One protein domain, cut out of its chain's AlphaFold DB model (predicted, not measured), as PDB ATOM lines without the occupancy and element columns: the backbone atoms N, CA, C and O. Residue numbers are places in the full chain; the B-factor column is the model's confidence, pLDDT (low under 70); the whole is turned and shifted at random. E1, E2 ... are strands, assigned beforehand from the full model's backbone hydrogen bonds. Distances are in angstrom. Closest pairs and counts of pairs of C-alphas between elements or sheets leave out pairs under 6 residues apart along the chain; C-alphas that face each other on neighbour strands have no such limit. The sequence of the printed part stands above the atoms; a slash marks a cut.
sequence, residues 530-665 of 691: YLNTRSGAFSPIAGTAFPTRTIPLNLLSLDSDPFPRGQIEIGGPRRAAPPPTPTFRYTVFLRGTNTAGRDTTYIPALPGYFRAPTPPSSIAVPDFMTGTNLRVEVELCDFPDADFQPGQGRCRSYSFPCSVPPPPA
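Overview. This is residues 530 to 665 of the 691 residues of an uncharacterized protein of Candidatus Eisenbacteria bacterium (UniProt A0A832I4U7). Little of this domain is regular structure: long loops wind about one strongly twisted sheet, E3-E2-E5-E6, and a small separate pair of strands, E1 and E4, while residues 566 to 571 stick out. The printed part has 136 residues, with no named helix and six named strands, E1 to E6 in chain order; it is all strand, with 37 residues in named elements. Both sheets are antiparallel. The whole is only just loose, close to compact, with a radius of gyration of the C-alphas of 17.2 A, and spans 59 by 32 by 21 A.

Along the chain. E2, residues 585 to 593, begins at C-alpha (-18.633, 19.779, 14.006) and measures 26.6 A. E5 is residues 629 to 637, 26.2 A; E6, residues 651 to 659, 25.8 A, ends at (-27.969, -2.927, 8.984). E3 is residues 599 to 602, E1 550 to 552, E4 618 to 620.

Arrangement. Hairpin E5 and E6 has N 654 and O 634 at 2.7 A; E2 and E5, N 587 and O 635 at 2.8 A; hairpin E2 and E3, N 600 and O 592 at 2.8 A. E1 and E4 have N 551 and O 619 at 2.8 A. E1 and E5 are apart.

Size, cuts and confidence. The C-alphas farthest apart, of Ala 576 and Ala 665, are 59.5 A apart. The printed part has no cut. Links E1 to E2, E3 to E4 and E5 to E6 are long. Residues 575 to 577 and 606 to 614 have pLDDT under 70.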
ATOM      1  N   TYR A 530     -17.398  18.554   3.516       94.56
ATOM      2  CA  TYR A 530     -17.832  17.253   3.036       94.56
ATOM      3  C   TYR A 530     -17.121  16.046   3.619       94.56
ATOM      4  O   TYR A 530     -15.930  16.063   3.913       94.56
ATOM      5  N   LEU A 531     -17.890  14.962   3.746       94.75
ATOM      6  CA  LEU A 531     -17.380  13.660   4.145       94.75
ATOM      7  C   LEU A 531     -16.609  13.039   2.974       94.75
ATOM      8  O   LEU A 531     -17.142  12.874   1.872       94.75
ATOM      9  N   ASN A 532     -15.359  12.657   3.218       94.69
ATOM     10  CA  ASN A 532     -14.496  11.956   2.276       94.69
ATOM     11  C   ASN A 532     -14.867  10.466   2.199       94.69
ATOM     12  O   ASN A 532     -14.094   9.577   2.556       94.69
ATOM     13  N   THR A 533     -16.073  10.204   1.698       95.56
ATOM     14  CA  THR A 533     -16.666   8.864   1.545       95.56
ATOM     15  C   THR A 533     -15.905   7.954   0.579       95.56
ATOM     16  O   THR A 533     -16.131   6.748   0.567       95.56
ATOM     17  N   ARG A 534     -14.998   8.513  -0.233       94.38
ATOM     18  CA  ARG A 534     -14.139   7.758  -1.160       94.38
ATOM     19  C   ARG A 534     -12.906   7.165  -0.484       94.38
ATOM     20  O   ARG A 534     -12.254   6.306  -1.069       94.38
ATOM     21  N   SER A 535     -12.559   7.634   0.712       95.00
ATOM     22  CA  SER A 535     -11.459   7.051   1.473       95.00
ATOM     23  C   SER A 535     -11.826   5.634   1.906       95.00
ATOM     24  O   SER A 535     -12.871   5.431   2.517       95.00
ATOM     25  N   GLY A 536     -10.941   4.663   1.671       95.00
ATOM     26  CA  GLY A 536     -11.140   3.284   2.139       95.00
ATOM     27  C   GLY A 536     -11.193   3.151   3.666       95.00
ATOM     28  O   GLY A 536     -11.642   2.134   4.180       95.00
ATOM     29  N   ALA A 537     -10.762   4.184   4.394       94.69
ATOM     30  CA  ALA A 537     -10.873   4.242   5.844       94.69
ATOM     31  C   ALA A 537     -12.217   4.825   6.322       94.69
ATOM     32  O   ALA A 537     -12.501   4.746   7.513       94.69
ATOM     33  N   PHE A 538     -13.034   5.419   5.445       95.88
ATOM     34  CA  PHE A 538     -14.304   6.034   5.831       95.88
ATOM     35  C   PHE A 538     -15.330   4.987   6.294       95.88
ATOM     36  O   PHE A 538     -15.532   3.967   5.639       95.88
ATOM     37  N   SER A 539     -16.017   5.256   7.406       94.81
ATOM     38  CA  SER A 539     -17.113   4.422   7.923       94.81
ATOM     39  C   SER A 539     -18.145   5.303   8.638       94.81
ATOM     40  O   SER A 539     -17.732   6.198   9.383       94.81
ATOM     41  N   PRO A 540     -19.462   5.076   8.468       95.75
ATOM     42  CA  PRO A 540     -20.105   3.951   7.784       95.75
ATOM     43  C   PRO A 540     -20.245   4.171   6.270       95.75
ATOM     44  O   PRO A 540     -20.490   5.283   5.819       95.75
ATOM     45  N   ILE A 541     -20.157   3.100   5.478       95.19
ATOM     46  CA  ILE A 541     -20.482   3.136   4.043       95.19
ATOM     47  C   ILE A 541     -21.963   2.762   3.874       95.19
ATOM     48  O   ILE A 541     -22.513   1.962   4.632       95.19
ATOM     49  N   ALA A 542     -22.638   3.368   2.897       96.19
ATOM     50  CA  ALA A 542     -24.024   3.030   2.590       96.19
ATOM     51  C   ALA A 542     -24.153   1.540   2.213       96.19
ATOM     52  O   ALA A 542     -23.430   1.044   1.353       96.19
ATOM     53  N   GLY A 543     -25.091   0.841   2.848       96.12
ATOM     54  CA  GLY A 543     -25.352  -0.587   2.670       96.12
ATOM     55  C   GLY A 543     -24.533  -1.510   3.576       96.12
ATOM     56  O   GLY A 543     -24.734  -2.721   3.525       96.12
ATOM     57  N   THR A 544     -23.636  -0.985   4.417       97.06
ATOM     58  CA  THR A 544     -22.823  -1.829   5.302       97.06
ATOM     59  C   THR A 544     -23.688  -2.566   6.328       97.06
ATOM     60  O   THR A 544     -24.492  -1.959   7.039       97.06
ATOM     61  N   ALA A 545     -23.480  -3.880   6.435       97.56
ATOM     62  CA  ALA A 545     -24.010  -4.702   7.514       97.56
ATOM     63  C   ALA A 545     -22.972  -4.802   8.636       97.56
ATOM     64  O   ALA A 545     -21.906  -5.394   8.461       97.56
ATOM     65  N   PHE A 546     -23.274  -4.217   9.789       97.50
ATOM     66  CA  PHE A 546     -22.416  -4.293  10.961       97.50
ATOM     67  C   PHE A 546     -22.716  -5.574  11.747       97.50
ATOM     68  O   PHE A 546     -23.885  -5.870  11.997       97.50
ATOM     69  N   PRO A 547     -21.691  -6.340  12.163       96.81
ATOM     70  CA  PRO A 547     -21.882  -7.606  12.876       96.81
ATOM     71  C   PRO A 547     -22.340  -7.416  14.328       96.81
ATOM     72  O   PRO A 547     -22.741  -8.373  14.982       96.81
ATOM     73  N   THR A 548     -22.269  -6.191  14.848       97.00
ATOM     74  CA  THR A 548     -22.662  -5.831  16.211       97.00
ATOM     75  C   THR A 548     -23.592  -4.622  16.181       97.00
ATOM     76  O   THR A 548     -23.714  -3.926  15.173       97.00
ATOM     77  N   ARG A 549     -24.232  -4.328  17.317       96.38
ATOM     78  CA  ARG A 549     -25.007  -3.092  17.519       96.38
ATOM     79  C   ARG A 549     -24.123  -1.892  17.873       96.38
ATOM     80  O   ARG A 549     -24.611  -0.914  18.424       96.38
ATOM     81  N   THR A 550     -22.834  -1.957  17.550       96.56
ATOM     82  CA  THR A 550     -21.883  -0.858  17.698       96.56
ATOM     83  C   THR A 550     -21.363  -0.503  16.316       96.56
ATOM     84  O   THR A 550     -20.625  -1.270  15.704       96.56
ATOM     85  N   ILE A 551     -21.770   0.656  15.811       96.50
ATOM     86  CA  ILE A 551     -21.420   1.126  14.473       96.50
ATOM     87  C   ILE A 551     -20.089   1.883  14.566       96.50
ATOM     88  O   ILE A 551     -20.057   2.932  15.213       96.50
ATOM     89  N   PRO A 552     -18.991   1.395  13.957       95.56
ATOM     90  CA  PRO A 552     -17.734   2.127  13.907       95.56
ATOM     91  C   PRO A 552     -17.876   3.374  13.033       95.56
ATOM     92  O   PRO A 552     -18.410   3.326  11.920       95.56
ATOM     93  N   LEU A 553     -17.349   4.483  13.532       93.44
ATOM     94  CA  LEU A 553     -17.344   5.769  12.860       93.44
ATOM     95  C   LEU A 553     -15.909   6.196  12.567       93.44
ATOM     96  O   LEU A 553     -15.076   6.315  13.462       93.44
ATOM     97  N   ASN A 554     -15.649   6.477  11.297       93.25
ATOM     98  CA  ASN A 554     -14.464   7.184  10.847       93.25
ATOM     99  C   ASN A 554     -14.900   8.224   9.814       93.25
ATOM    100  O   ASN A 554     -14.835   8.007   8.601       93.25
ATOM    101  N   LEU A 555     -15.433   9.331  10.327       92.56
ATOM    102  CA  LEU A 555     -16.045  10.402   9.545       92.56
ATOM    103  C   LEU A 555     -14.967  11.345   9.001       92.56
ATOM    104  O   LEU A 555     -14.887  12.506   9.393       92.56
ATOM    105  N   LEU A 556     -14.103  10.821   8.131       92.06
ATOM    106  CA  LEU A 556     -13.081  11.622   7.462       92.06
ATOM    107  C   LEU A 556     -13.754  12.761   6.698       92.06
ATOM    108  O   LEU A 556     -14.627  12.507   5.868       92.06
ATOM    109  N   SER A 557     -13.325  13.989   6.964       92.12
ATOM    110  CA  SER A 557     -13.933  15.198   6.410       92.12
ATOM    111  C   SER A 557     -12.895  16.093   5.765       92.12
ATOM    112  O   SER A 557     -11.725  16.090   6.148       92.12
ATOM    113  N   LEU A 558     -13.344  16.851   4.777       91.81
ATOM    114  CA  LEU A 558     -12.566  17.828   4.043       91.81
ATOM    115  C   LEU A 558     -13.364  19.124   3.927       91.81
ATOM    116  O   LEU A 558     -14.594  19.113   3.865       91.81
ATOM    117  N   ASP A 559     -12.631  20.227   3.880       90.75
ATOM    118  CA  ASP A 559     -13.163  21.561   3.654       90.75
ATOM    119  C   ASP A 559     -12.247  22.292   2.674       90.75
ATOM    120  O   ASP A 559     -11.022  22.244   2.814       90.75
ATOM    121  N   SER A 560     -12.831  22.909   1.652       87.69
ATOM    122  CA  SER A 560     -12.096  23.691   0.658       87.69
ATOM    123  C   SER A 560     -11.780  25.110   1.125       87.69
ATOM    124  O   SER A 560     -10.848  25.731   0.607       87.69
ATOM    125  N   ASP A 561     -12.539  25.619   2.089       88.06
ATOM    126  CA  ASP A 561     -12.456  26.970   2.638       88.06
ATOM    127  C   ASP A 561     -12.672  26.945   4.149       88.06
ATOM    128  O   ASP A 561     -13.637  27.525   4.646       88.06
ATOM    129  N   PRO A 562     -11.743  26.310   4.892       84.69
ATOM    130  CA  PRO A 562     -11.868  26.171   6.334       84.69
ATOM    131  C   PRO A 562     -12.134  27.516   7.003       84.69
ATOM    132  O   PRO A 562     -11.326  28.428   6.834       84.69
ATOM    133  N   PHE A 563     -13.210  27.626   7.792       78.19
ATOM    134  CA  PHE A 563     -13.527  28.824   8.583       78.19
ATOM    135  C   PHE A 563     -12.487  29.017   9.697       78.19
ATOM    136  O   PHE A 563     -12.506  28.266  10.681       78.19
ATOM    137  N   PRO A 564     -11.601  30.031   9.657       73.81
ATOM    138  CA  PRO A 564     -10.731  30.303  10.787       73.81
ATOM    139  C   PRO A 564     -11.421  31.357  11.645       73.81
ATOM    140  O   PRO A 564     -11.649  32.494  11.223       73.81
ATOM    141  N   ARG A 565     -11.768  30.989  12.880       71.19
ATOM    142  CA  ARG A 565     -12.404  31.918  13.817       71.19
ATOM    143  C   ARG A 565     -11.511  33.144  14.020       71.19
ATOM    144  O   ARG A 565     -10.382  33.015  14.481       71.19
ATOM    145  N   GLY A 566     -12.037  34.325  13.701       73.62
ATOM    146  CA  GLY A 566     -11.295  35.582  13.807       73.62
ATOM    147  C   GLY A 566     -10.405  35.906  12.605       73.62
ATOM    148  O   GLY A 566      -9.618  36.845  12.697       73.62
ATOM    149  N   GLN A 567     -10.518  35.189  11.479       77.81
ATOM    150  CA  GLN A 567      -9.911  35.650  10.231       77.81
ATOM    151  C   GLN A 567     -10.611  36.933   9.773       77.81
ATOM    152  O   GLN A 567     -11.759  36.916   9.338       77.81
ATOM    153  N   ILE A 568      -9.894  38.049   9.875       77.25
ATOM    154  CA  ILE A 568     -10.341  39.355   9.373       77.25
ATOM    155  C   ILE A 568      -9.842  39.569   7.931       77.25
ATOM    156  O   ILE A 568     -10.401  40.375   7.193       77.25
ATOM    157  N   GLU A 569      -8.811  38.830   7.504       84.88
ATOM    158  CA  GLU A 569      -8.234  38.963   6.164       84.88
ATOM    159  C   GLU A 569      -9.163  38.394   5.083       84.88
ATOM    160  O   GLU A 569      -9.534  37.219   5.114       84.88
ATOM    161  N   ILE A 570      -9.497  39.234   4.103       89.25
ATOM    162  CA  ILE A 570     -10.227  38.865   2.887       89.25
ATOM    163  C   ILE A 570      -9.202  38.489   1.807       89.25
ATOM    164  O   ILE A 570      -8.164  39.133   1.671       89.25
ATOM    165  N   GLY A 571      -9.515  37.472   1.012       85.75
ATOM    166  CA  GLY A 571      -8.662  36.890  -0.021       85.75
ATOM    167  C   GLY A 571      -8.150  35.490   0.315       85.75
ATOM    168  O   GLY A 571      -7.301  34.991  -0.409       85.75
ATOM    169  N   GLY A 572      -8.655  34.831   1.361       84.31
ATOM    170  CA  GLY A 572      -8.217  33.492   1.769       84.31
ATOM    171  C   GLY A 572      -6.843  33.451   2.466       84.31
ATOM    172  O   GLY A 572      -6.249  34.492   2.751       84.31
ATOM    173  N   PRO A 573      -6.336  32.251   2.806       80.44
ATOM    174  CA  PRO A 573      -5.057  32.099   3.499       80.44
ATOM    175  C   PRO A 573      -3.869  32.500   2.609       80.44
ATOM    176  O   PRO A 573      -3.793  32.133   1.435       80.44
ATOM    177  N   ARG A 574      -2.896  33.224   3.181       71.75
ATOM    178  CA  ARG A 574      -1.650  33.590   2.486       71.75
ATOM    179  C   ARG A 574      -0.787  32.350   2.233       71.75
ATOM    180  O   ARG A 574      -0.640  31.512   3.116       71.75
ATOM    181  N   ARG A 575      -0.097  32.302   1.085       67.31
ATOM    182  CA  ARG A 575       0.775  31.183   0.659       67.31
ATOM    183  C   ARG A 575       1.850  30.769   1.680       67.31
ATOM    184  O   ARG A 575       2.281  29.624   1.667       67.31
ATOM    185  N   ALA A 576       2.305  31.691   2.533       62.06
ATOM    186  CA  ALA A 576       3.346  31.436   3.535       62.06
ATOM    187  C   ALA A 576       2.811  30.901   4.877       62.06
ATOM    188  O   ALA A 576       3.600  30.441   5.700       62.06
ATOM    189  N   ALA A 577       1.499  30.968   5.119       69.62
ATOM    190  CA  ALA A 577       0.898  30.400   6.316       69.62
ATOM    191  C   ALA A 577       0.558  28.920   6.067       69.62
ATOM    192  O   ALA A 577       0.102  28.583   4.970       69.62
ATOM    193  N   PRO A 578       0.743  28.026   7.057       73.38
ATOM    194  CA  PRO A 578       0.157  26.697   6.980       73.38
ATOM    195  C   PRO A 578      -1.348  26.845   6.707       73.38
ATOM    196  O   PRO A 578      -1.974  27.724   7.313       73.38
ATOM    197  N   PRO A 579      -1.938  26.033   5.809       71.44
ATOM    198  CA  PRO A 579      -3.372  26.086   5.586       71.44
ATOM    199  C   PRO A 579      -4.082  25.895   6.933       71.44
ATOM    200  O   PRO A 579      -3.653  25.046   7.723       71.44
ATOM    201  N   PRO A 580      -5.120  26.695   7.229       75.94
ATOM    202  CA  PRO A 580      -5.838  26.575   8.485       75.94
ATOM    203  C   PRO A 580      -6.335  25.138   8.639       75.94
ATOM    204  O   PRO A 580      -6.959  24.588   7.730       75.94
ATOM    205  N   THR A 581      -6.029  24.518   9.779       81.00
ATOM    206  CA  THR A 581      -6.544  23.186  10.092       81.00
ATOM    207  C   THR A 581      -8.066  23.275  10.147       81.00
ATOM    208  O   THR A 581      -8.588  24.033  10.973       81.00
ATOM    209  N   PRO A 582      -8.796  22.538   9.293       84.25
ATOM    210  CA  PRO A 582     -10.242  22.609   9.297       84.25
ATOM    211  C   PRO A 582     -10.783  22.119  10.631       84.25
ATOM    212  O   PRO A 582     -10.350  21.098  11.170       84.25
ATOM    213  N   THR A 583     -11.717  22.887  11.181       83.88
ATOM    214  CA  THR A 583     -12.387  22.553  12.431       83.88
ATOM    215  C   THR A 583     -13.794  22.117  12.093       83.88
ATOM    216  O   THR A 583     -14.579  22.903  11.588       83.88
ATOM    217  N   PHE A 584     -14.120  20.862  12.375       86.56
ATOM    218  CA  PHE A 584     -15.428  20.318  12.047       86.56
ATOM    219  C   PHE A 584     -16.299  20.145  13.282       86.56
ATOM    220  O   PHE A 584     -15.811  19.888  14.384       86.56
ATOM    221  N   ARG A 585     -17.607  20.201  13.060       86.62
ATOM    222  CA  ARG A 585     -18.633  19.779  14.006       86.62
ATOM    223  C   ARG A 585     -19.457  18.670  13.376       86.62
ATOM    224  O   ARG A 585     -19.883  18.799  12.233       86.62
ATOM    225  N   TYR A 586     -19.708  17.614  14.139       87.62
ATOM    226  CA  TYR A 586     -20.494  16.472  13.688       87.62
ATOM    227  C   TYR A 586     -21.725  16.311  14.573       87.62
ATOM    228  O   TYR A 586     -21.591  16.143  15.783       87.62
ATOM    229  N   THR A 587     -22.910  16.270  13.981       87.00
ATOM    230  CA  THR A 587     -24.127  15.830  14.669       87.00
ATOM    231  C   THR A 587     -24.542  14.499  14.072       87.00
ATOM    232  O   THR A 587     -24.832  14.423  12.881       87.00
ATOM    233  N   VAL A 588     -24.536  13.429  14.869       90.12
ATOM    234  CA  VAL A 588     -24.898  12.091  14.386       90.12
ATOM    235  C   VAL A 588     -26.249  11.679  14.943       90.12
ATOM    236  O   VAL A 588     -26.478  11.753  16.149       90.12
ATOM    237  N   PHE A 589     -27.122  11.202  14.066       93.31
ATOM    238  CA  PHE A 589     -28.436  10.670  14.390       93.31
ATOM    239  C   PHE A 589     -28.531   9.232  13.891       93.31
ATOM    240  O   PHE A 589     -28.009   8.888  12.830       93.31
ATOM    241  N   LEU A 590     -29.243   8.391  14.630       95.94
ATOM    242  CA  LEU A 590     -29.673   7.087  14.143       95.94
ATOM    243  C   LEU A 590     -31.175   7.137  13.885       95.94
ATOM    244  O   LEU A 590     -31.938   7.448  14.796       95.94
ATOM    245  N   ARG A 591     -31.608   6.816  12.665       97.56
ATOM    246  CA  ARG A 591     -33.025   6.595  12.348       97.56
ATOM    247  C   ARG A 591     -33.295   5.116  12.134       97.56
ATOM    248  O   ARG A 591     -32.555   4.455  11.411       97.56
ATOM    249  N   GLY A 592     -34.363   4.612  12.733       97.12
ATOM    250  CA  GLY A 592     -34.791   3.220  12.620       97.12
ATOM    251  C   GLY A 592     -36.200   3.028  13.160       97.12
ATOM    252  O   GLY A 592     -36.897   4.004  13.416       97.12
ATOM    253  N   THR A 593     -36.615   1.783  13.378       97.62
ATOM    254  CA  THR A 593     -37.909   1.473  14.003       97.62
ATOM    255  C   THR A 593     -37.737   1.024  15.448       97.62
ATOM    256  O   THR A 593     -36.799   0.290  15.772       97.62
ATOM    257  N   ASN A 594     -38.658   1.436  16.317       96.25
ATOM    258  CA  ASN A 594     -38.716   0.959  17.698       96.25
ATOM    259  C   ASN A 594     -39.510  -0.353  17.848       96.25
ATOM    260  O   ASN A 594     -40.031  -0.895  16.873       96.25
ATOM    261  N   THR A 595     -39.646  -0.841  19.086       92.31
ATOM    262  CA  THR A 595     -40.420  -2.050  19.443       92.31
ATOM    263  C   THR A 595     -41.872  -2.041  18.952       92.31
ATOM    264  O   THR A 595     -42.435  -3.107  18.719       92.31
ATOM    265  N   ALA A 596     -42.478  -0.866  18.759       94.62
ATOM    266  CA  ALA A 596     -43.833  -0.703  18.232       94.62
ATOM    267  C   ALA A 596     -43.880  -0.583  16.694       94.62
ATOM    268  O   ALA A 596     -44.927  -0.250  16.139       94.62
ATOM    269  N   GLY A 597     -42.751  -0.785  16.005       94.31
ATOM    270  CA  GLY A 597     -42.626  -0.637  14.554       94.31
ATOM    271  C   GLY A 597     -42.673   0.812  14.063       94.31
ATOM    272  O   GLY A 597     -42.815   1.035  12.865       94.31
ATOM    273  N   ARG A 598     -42.579   1.806  14.958       97.31
ATOM    274  CA  ARG A 598     -42.642   3.231  14.591       97.31
ATOM    275  C   ARG A 598     -41.258   3.784  14.291       97.31
ATOM    276  O   ARG A 598     -40.320   3.521  15.050       97.31
ATOM    277  N   ASP A 599     -41.168   4.620  13.261       97.25
ATOM    278  CA  ASP A 599     -39.971   5.402  12.962       97.25
ATOM    279  C   ASP A 599     -39.557   6.225  14.184       97.25
ATOM    280  O   ASP A 599     -40.360   6.912  14.816       97.25
ATOM    281  N   THR A 600     -38.292   6.098  14.555       96.50
ATOM    282  CA  THR A 600     -37.702   6.696  15.744       96.50
ATOM    283  C   THR A 600     -36.328   7.238  15.384       96.50
ATOM    284  O   THR A 600     -35.534   6.564  14.726       96.50
ATOM    285  N   THR A 601     -36.049   8.454  15.845       96.56
ATOM    286  CA  THR A 601     -34.724   9.068  15.771       96.56
ATOM    287  C   THR A 601     -34.085   9.006  17.148       96.56
ATOM    288  O   THR A 601     -34.663   9.464  18.132       96.56
ATOM    289  N   TYR A 602     -32.882   8.457  17.219       94.31
ATOM    290  CA  TYR A 602     -32.051   8.466  18.408       94.31
ATOM    291  C   TYR A 602     -30.875   9.409  18.215       94.31
ATOM    292  O   TYR A 602     -30.133   9.316  17.235       94.31
ATOM    293  N   ILE A 603     -30.710  10.288  19.195       90.62
ATOM    294  CA  ILE A 603     -29.555  11.162  19.324       90.62
ATOM    295  C   ILE A 603     -28.704  10.568  20.450       90.62
ATOM    296  O   ILE A 603     -29.140  10.587  21.606       90.62
ATOM    297  N   PRO A 604     -27.540   9.979  20.144       85.50
ATOM    298  CA  PRO A 604     -26.690   9.383  21.157       85.50
ATOM    299  C   PRO A 604     -26.224  10.421  22.180       85.50
ATOM    300  O   PRO A 604     -25.777  11.512  21.825       85.50
ATOM    301  N   ALA A 605     -26.330  10.057  23.464       72.06
ATOM    302  CA  ALA A 605     -25.874  10.850  24.605       72.06
ATOM    303  C   ALA A 605     -24.344  10.791  24.702       72.06
ATOM    304  O   ALA A 605     -23.760  10.162  25.580       72.06
ATOM    305  N   LEU A 606     -23.696  11.391  23.715       68.50
ATOM    306  CA  LEU A 606     -22.254  11.552  23.657       68.50
ATOM    307  C   LEU A 606     -21.880  12.741  24.562       68.50
ATOM    308  O   LEU A 606     -22.726  13.626  24.733       68.50
ATOM    309  N   PRO A 607     -20.681  12.762  25.189       55.91
ATOM    310  CA  PRO A 607     -20.262  13.867  26.053       55.91
ATOM    311  C   PRO A 607     -20.549  15.189  25.332       55.91
ATOM    312  O   PRO A 607     -20.104  15.368  24.201       55.91
ATOM    313  N   GLY A 608     -21.428  16.001  25.932       38.59
ATOM    314  CA  GLY A 608     -22.411  16.828  25.219       38.59
ATOM    315  C   GLY A 608     -21.889  17.619  24.023       38.59
ATOM    316  O   GLY A 608     -20.835  18.226  24.131       38.59
ATOM    317  N   TYR A 609     -22.674  17.646  22.935       43.19
ATOM    318  CA  TYR A 609     -22.472  18.440  21.709       43.19
ATOM    319  C   TYR A 609     -21.022  18.419  21.186       43.19
ATOM    320  O   TYR A 609     -20.180  19.134  21.711       43.19
ATOM    321  N   PHE A 610     -20.727  17.657  20.123       47.97
ATOM    322  CA  PHE A 610     -19.392  17.520  19.504       47.97
ATOM    323  C   PHE A 610     -18.714  18.858  19.152       47.97
ATOM    324  O   PHE A 610     -18.655  19.269  18.000       47.97
ATOM    325  N   ARG A 611     -18.120  19.511  20.147       50.00
ATOM    326  CA  ARG A 611     -17.087  20.541  20.028       50.00
ATOM    327  C   ARG A 611     -15.720  19.881  20.207       50.00
ATOM    328  O   ARG A 611     -14.871  20.381  20.937       50.00
ATOM    329  N   ALA A 612     -15.537  18.706  19.611       47.12
ATOM    330  CA  ALA A 612     -14.277  17.983  19.627       47.12
ATOM    331  C   ALA A 612     -13.742  17.927  18.188       47.12
ATOM    332  O   ALA A 612     -14.504  17.573  17.289       47.12
ATOM    333  N   PRO A 613     -12.452  18.233  17.953       53.72
ATOM    334  CA  PRO A 613     -11.832  18.142  16.628       53.72
ATOM    335  C   PRO A 613     -11.919  16.737  16.004       53.72
ATOM    336  O   PRO A 613     -11.692  16.580  14.807       53.72
ATOM    337  N   THR A 614     -12.227  15.716  16.810       61.50
ATOM    338  CA  THR A 614     -12.317  14.316  16.405       61.50
ATOM    339  C   THR A 614     -13.720  13.739  16.668       61.50
ATOM    340  O   THR A 614     -14.228  13.840  17.790       61.50
ATOM    341  N   PRO A 615     -14.370  13.120  15.660       70.19
ATOM    342  CA  PRO A 615     -15.627  12.388  15.840       70.19
ATOM    343  C   PRO A 615     -15.422  11.175  16.773       70.19
ATOM    344  O   PRO A 615     -14.286  10.718  16.945       70.19
ATOM    345  N   PRO A 616     -16.487  10.618  17.383       76.25
ATOM    346  CA  PRO A 616     -16.341   9.421  18.202       76.25
ATOM    347  C   PRO A 616     -15.970   8.249  17.291       76.25
ATOM    348  O   PRO A 616     -16.392   8.208  16.140       76.25
ATOM    349  N   SER A 617     -15.215   7.274  17.797       88.56
ATOM    350  CA  SER A 617     -14.804   6.108  17.001       88.56
ATOM    351  C   SER A 617     -15.938   5.107  16.754       88.56
ATOM    352  O   SER A 617     -15.811   4.227  15.905       88.56
ATOM    353  N   SER A 618     -17.047   5.203  17.497       92.50
ATOM    354  CA  SER A 618     -18.231   4.361  17.308       92.50
ATOM    355  C   SER A 618     -19.486   4.924  17.984       92.50
ATOM    356  O   SER A 618     -19.399   5.804  18.842       92.50
ATOM    357  N   ILE A 619     -20.656   4.398  17.608       93.00
ATOM    358  CA  ILE A 619     -21.953   4.664  18.247       93.00
ATOM    359  C   ILE A 619     -22.647   3.341  18.566       93.00
ATOM    360  O   ILE A 619     -22.779   2.477  17.700       93.00
ATOM    361  N   ALA A 620     -23.140   3.203  19.796       95.06
ATOM    362  CA  ALA A 620     -23.993   2.087  20.189       95.06
ATOM    363  C   ALA A 620     -25.449   2.336  19.762       95.06
ATOM    364  O   ALA A 620     -26.012   3.402  20.015       95.06
ATOM    365  N   VAL A 621     -26.069   1.338  19.134       96.19
ATOM    366  CA  VAL A 621     -27.491   1.342  18.799       96.19
ATOM    367  C   VAL A 621     -28.279   0.867  20.025       96.19
ATOM    368  O   VAL A 621     -28.170  -0.306  20.389       96.19
ATOM    369  N   PRO A 622     -29.101   1.721  20.656       96.25
ATOM    370  CA  PRO A 622     -29.858   1.345  21.842       96.25
ATOM    371  C   PRO A 622     -30.873   0.239  21.545       96.25
ATOM    372  O   PRO A 622     -31.421   0.144  20.443       96.25
ATOM    373  N   ASP A 623     -31.165  -0.580  22.551       95.31
ATOM    374  CA  ASP A 623     -32.017  -1.766  22.395       95.31
ATOM    375  C   ASP A 623     -33.477  -1.440  22.064       95.31
ATOM    376  O   ASP A 623     -34.176  -2.265  21.479       95.31
ATOM    377  N   PHE A 624     -33.940  -0.220  22.368       95.19
ATOM    378  CA  PHE A 624     -35.293   0.202  22.004       95.19
ATOM    379  C   PHE A 624     -35.486   0.350  20.484       95.19
ATOM    380  O   PHE A 624     -36.630   0.339  20.030       95.19
ATOM    381  N   MET A 625     -34.407   0.475  19.697       96.38
ATOM    382  CA  MET A 625     -34.455   0.444  18.229       96.38
ATOM    383  C   MET A 625     -34.342  -0.999  17.729       96.38
ATOM    384  O   MET A 625     -33.256  -1.489  17.422       96.38
ATOM    385  N   THR A 626     -35.469  -1.701  17.666       95.38
ATOM    386  CA  THR A 626     -35.533  -3.120  17.284       95.38
ATOM    387  C   THR A 626     -35.330  -3.372  15.792       95.38
ATOM    388  O   THR A 626     -35.001  -4.497  15.418       95.38
ATOM    389  N   GLY A 627     -35.509  -2.355  14.943       92.75
ATOM    390  CA  GLY A 627     -35.267  -2.467  13.506       92.75
ATOM    391  C   GLY A 627     -33.816  -2.839  13.196       92.75
ATOM    392  O   GLY A 627     -32.887  -2.214  13.703       92.75
ATOM    393  N   THR A 628     -33.619  -3.848  12.344       95.62
ATOM    394  CA  THR A 628     -32.283  -4.230  11.858       95.62
ATOM    395  C   THR A 628     -31.776  -3.280  10.784       95.62
ATOM    396  O   THR A 628     -30.570  -3.123  10.652       95.62
ATOM    397  N   ASN A 629     -32.669  -2.618  10.045       97.56
ATOM    398  CA  ASN A 629     -32.328  -1.596   9.062       97.56
ATOM    399  C   ASN A 629     -32.354  -0.218   9.719       97.56
ATOM    400  O   ASN A 629     -33.385   0.212  10.235       97.56
ATOM    401  N   LEU A 630     -31.223   0.475   9.664       97.44
ATOM    402  CA  LEU A 630     -31.038   1.802  10.231       97.44
ATOM    403  C   LEU A 630     -30.513   2.765   9.166       97.44
ATOM    404  O   LEU A 630     -30.031   2.367   8.105       97.44
ATOM    405  N   ARG A 631     -30.575   4.057   9.471       97.88
ATOM    406  CA  ARG A 631     -29.826   5.098   8.769       97.88
ATOM    407  C   ARG A 631     -28.983   5.854   9.776       97.88
ATOM    408  O   ARG A 631     -29.516   6.373  10.755       97.88
ATOM    409  N   VAL A 632     -27.685   5.928   9.512       96.62
ATOM    410  CA  VAL A 632     -26.796   6.862  10.200       96.62
ATOM    411  C   VAL A 632     -26.879   8.179   9.453       96.62
ATOM    412  O   VAL A 632     -26.448   8.270   8.304       96.62
ATOM    413  N   GLU A 633     -27.462   9.190  10.077       96.31
ATOM    414  CA  GLU A 633     -27.453  10.542   9.538       96.31
ATOM    415  C   GLU A 633     -26.341  11.339  10.199       96.31
ATOM    416  O   GLU A 633     -26.194  11.315  11.417       96.31
ATOM    417  N   VAL A 634     -25.542  12.025   9.391       93.25
ATOM    418  CA  VAL A 634     -24.432  12.852   9.863       93.25
ATOM    419  C   VAL A 634     -24.642  14.248   9.326       93.25
ATOM    420  O   VAL A 634     -24.669  14.448   8.119       93.25
ATOM    421  N   GLU A 635     -24.765  15.220  10.207       92.31
ATOM    422  CA  GLU A 635     -24.628  16.623   9.864       92.31
ATOM    423  C   GLU A 635     -23.190  17.052  10.133       92.31
ATOM    424  O   GLU A 635     -22.686  16.897  11.242       92.31
ATOM    425  N   LEU A 636     -22.521  17.549   9.100       91.62
ATOM    426  CA  LEU A 636     -21.153  18.037   9.155       91.62
ATOM    427  C   LEU A 636     -21.155  19.549   8.967       91.62
ATOM    428  O   LEU A 636     -21.679  20.020   7.959       91.62
ATOM    429  N   CYS A 637     -20.529  20.281   9.882       90.12
ATOM    430  CA  CYS A 637     -20.346  21.727   9.783       90.12
ATOM    431  C   CYS A 637     -18.875  22.112   9.895       90.12
ATOM    432  O   CYS A 637     -18.092  21.406  10.528       90.12
ATOM    433  N   ASP A 638     -18.519  23.231   9.278       87.62
ATOM    434  CA  ASP A 638     -17.170  23.818   9.192       87.62
ATOM    435  C   ASP A 638     -16.828  24.723  10.390       87.62
ATOM    436  O   ASP A 638     -15.731  25.274  10.482       87.62
ATOM    437  N   PHE A 639     -17.774  24.884  11.321       83.12
ATOM    438  CA  PHE A 639     -17.602  25.675  12.529       83.12
ATOM    439  C   PHE A 639     -18.397  25.083  13.716       83.12
ATOM    440  O   PHE A 639     -19.549  24.671  13.544       83.12
ATOM    441  N   PRO A 640     -17.832  25.048  14.947       78.19
ATOM    442  CA  PRO A 640     -18.490  24.465  16.124       78.19
ATOM    443  C   PRO A 640     -19.848  25.070  16.501       78.19
ATOM    444  O   PRO A 640     -20.675  24.377  17.091       78.19
ATOM    445  N   ASP A 641     -20.089  26.336  16.162       79.50
ATOM    446  CA  ASP A 641     -21.329  27.047  16.496       79.50
ATOM    447  C   ASP A 641     -22.092  27.519  15.244       79.50
ATOM    448  O   ASP A 641     -22.884  28.459  15.330       79.50
ATOM    449  N   ALA A 642     -21.878  26.862  14.093       76.50
ATOM    450  CA  ALA A 642     -22.433  27.276  12.799       76.50
ATOM    451  C   ALA A 642     -23.963  27.429  12.792       76.50
ATOM    452  O   ALA A 642     -24.489  28.319  12.132       76.50
ATOM    453  N   ASP A 643     -24.682  26.614  13.566       77.44
ATOM    454  CA  ASP A 643     -26.148  26.700  13.647       77.44
ATOM    455  C   ASP A 643     -26.669  27.883  14.451       77.44
ATOM    456  O   ASP A 643     -27.815  28.293  14.286       77.44
ATOM    457  N   PHE A 644     -25.865  28.374  15.392       81.44
ATOM    458  CA  PHE A 644     -26.322  29.337  16.390       81.44
ATOM    459  C   PHE A 644     -25.962  30.769  16.015       81.44
ATOM    460  O   PHE A 644     -26.523  31.708  16.577       81.44
ATOM    461  N   GLN A 645     -25.016  30.945  15.091       87.19
ATOM    462  CA  GLN A 645     -24.528  32.251  14.674       87.19
ATOM    463  C   GLN A 645     -24.721  32.407  13.167       87.19
ATOM    464  O   GLN A 645     -23.883  31.946  12.388       87.19
ATOM    465  N   PRO A 646     -25.812  33.063  12.733       90.00
ATOM    466  CA  PRO A 646     -26.033  33.278  11.317       90.00
ATOM    467  C   PRO A 646     -24.864  34.009  10.659       90.00
ATOM    468  O   PRO A 646     -24.339  34.987  11.193       90.00
ATOM    469  N   GLY A 647     -24.462  33.522   9.490       89.00
ATOM    470  CA  GLY A 647     -23.313  34.011   8.742       89.00
ATOM    471  C   GLY A 647     -21.978  33.366   9.119       89.00
ATOM    472  O   GLY A 647     -20.984  33.686   8.472       89.00
ATOM    473  N   GLN A 648     -21.922  32.474  10.119       85.06
ATOM    474  CA  GLN A 648     -20.678  31.839  10.582       85.06
ATOM    475  C   GLN A 648     -20.619  30.340  10.277       85.06
ATOM    476  O   GLN A 648     -20.656  29.508  11.180       85.06
ATOM    477  N   GLY A 649     -20.490  30.001   8.998       81.69
ATOM    478  CA  GLY A 649     -20.296  28.616   8.571       81.69
ATOM    479  C   GLY A 649     -21.495  28.016   7.843       81.69
ATOM    480  O   GLY A 649     -22.498  28.691   7.575       81.69
ATOM    481  N   ARG A 650     -21.364  26.755   7.436       87.19
ATOM    482  CA  ARG A 650     -22.409  25.959   6.787       87.19
ATOM    483  C   ARG A 650     -22.350  24.517   7.250       87.19
ATOM    484  O   ARG A 650     -21.296  23.948   7.511       87.19
ATOM    485  N   CYS A 651     -23.529  23.914   7.256       89.12
ATOM    486  CA  CYS A 651     -23.719  22.513   7.563       89.12
ATOM    487  C   CYS A 651     -24.203  21.753   6.329       89.12
ATOM    488  O   CYS A 651     -24.906  22.298   5.473       89.12
ATOM    489  N   ARG A 652     -23.852  20.471   6.252       92.81
ATOM    490  CA  ARG A 652     -24.361  19.538   5.250       92.81
ATOM    491  C   ARG A 652     -24.731  18.217   5.900       92.81
ATOM    492  O   ARG A 652     -23.931  17.632   6.623       92.81
ATOM    493  N   SER A 653     -25.930  17.738   5.598       94.12
ATOM    494  CA  SER A 653     -26.434  16.462   6.098       94.12
ATOM    495  C   SER A 653     -26.161  15.329   5.108       94.12
ATOM    496  O   SER A 653     -26.294  15.483   3.893       94.12
ATOM    497  N   TYR A 654     -25.808  14.172   5.650       96.38
ATOM    498  CA  TYR A 654     -25.533  12.919   4.960       96.38
ATOM    499  C   TYR A 654     -26.403  11.824   5.568       96.38
ATOM    500  O   TYR A 654     -26.718  11.881   6.754       96.38
ATOM    501  N   SER A 655     -26.779  10.821   4.777       97.19
ATOM    502  CA  SER A 655     -27.564   9.677   5.247       97.19
ATOM    503  C   SER A 655     -26.967   8.388   4.696       97.19
ATOM    504  O   SER A 655     -26.851   8.220   3.483       97.19
ATOM    505  N   PHE A 656     -26.581   7.490   5.596       97.31
ATOM    506  CA  PHE A 656     -25.954   6.214   5.281       97.31
ATOM    507  C   PHE A 656     -26.874   5.086   5.752       97.31
ATOM    508  O   PHE A 656     -26.941   4.823   6.957       97.31
ATOM    509  N   PRO A 657     -27.623   4.425   4.851       97.75
ATOM    510  CA  PRO A 657     -28.371   3.232   5.225       97.75
ATOM    511  C   PRO A 657     -27.396   2.133   5.651       97.75
ATOM    512  O   PRO A 657     -26.363   1.945   5.016       97.75
ATOM    513  N   CYS A 658     -27.717   1.400   6.704       97.62
ATOM    514  CA  CYS A 658     -26.923   0.275   7.187       97.62
ATOM    515  C   CYS A 658     -27.817  -0.757   7.870       97.62
ATOM    516  O   CYS A 658     -28.975  -0.470   8.183       97.62
ATOM    517  N   SER A 659     -27.276  -1.939   8.158       97.88
ATOM    518  CA  SER A 659     -27.969  -2.927   8.984       97.88
ATOM    519  C   SER A 659     -27.160  -3.334  10.208       97.88
ATOM    520  O   SER A 659     -25.937  -3.412  10.153       97.88
ATOM    521  N   VAL A 660     -27.850  -3.622  11.306       97.88
ATOM    522  CA  VAL A 660     -27.288  -4.150  12.555       97.88
ATOM    523  C   VAL A 660     -28.068  -5.399  12.975       97.88
ATOM    524  O   VAL A 660     -29.231  -5.550  12.584       97.88
ATOM    525  N   PRO A 661     -27.485  -6.306  13.778       97.50
ATOM    526  CA  PRO A 661     -28.234  -7.418  14.347       97.50
ATOM    527  C   PRO A 661     -29.378  -6.919  15.250       97.50
ATOM    528  O   PRO A 661     -29.306  -5.806  15.794       97.50
ATOM    529  N   PRO A 662     -30.439  -7.729  15.436       95.62
ATOM    530  CA  PRO A 662     -31.517  -7.406  16.367       95.62
ATOM    531  C   PRO A 662     -30.961  -7.211  17.790       95.62
ATOM    532  O   PRO A 662     -29.890  -7.741  18.104       95.62
ATOM    533  N   PRO A 663     -31.644  -6.436  18.654       94.81
ATOM    534  CA  PRO A 663     -31.232  -6.302  20.046       94.81
ATOM    535  C   PRO A 663     -31.140  -7.686  20.698       94.81
ATOM    536  O   PRO A 663     -31.946  -8.563  20.359       94.81
ATOM    537  N   PRO A 664     -30.166  -7.915  21.600       90.62
ATOM    538  CA  PRO A 664     -30.104  -9.163  22.347       90.62
ATOM    539  C   PRO A 664     -31.465  -9.391  23.003       90.62
ATOM    540  O   PRO A 664     -32.058  -8.448  23.532       90.62
ATOM    541  N   ALA A 665     -31.986 -10.618  22.912       84.06
ATOM    542  CA  ALA A 665     -33.261 -10.958  23.527       84.06
ATOM    543  C   ALA A 665     -33.187 -10.523  24.991       84.06
ATOM    544  O   ALA A 665     -32.355 -11.046  25.735       84.06
TER     545      ALA A 665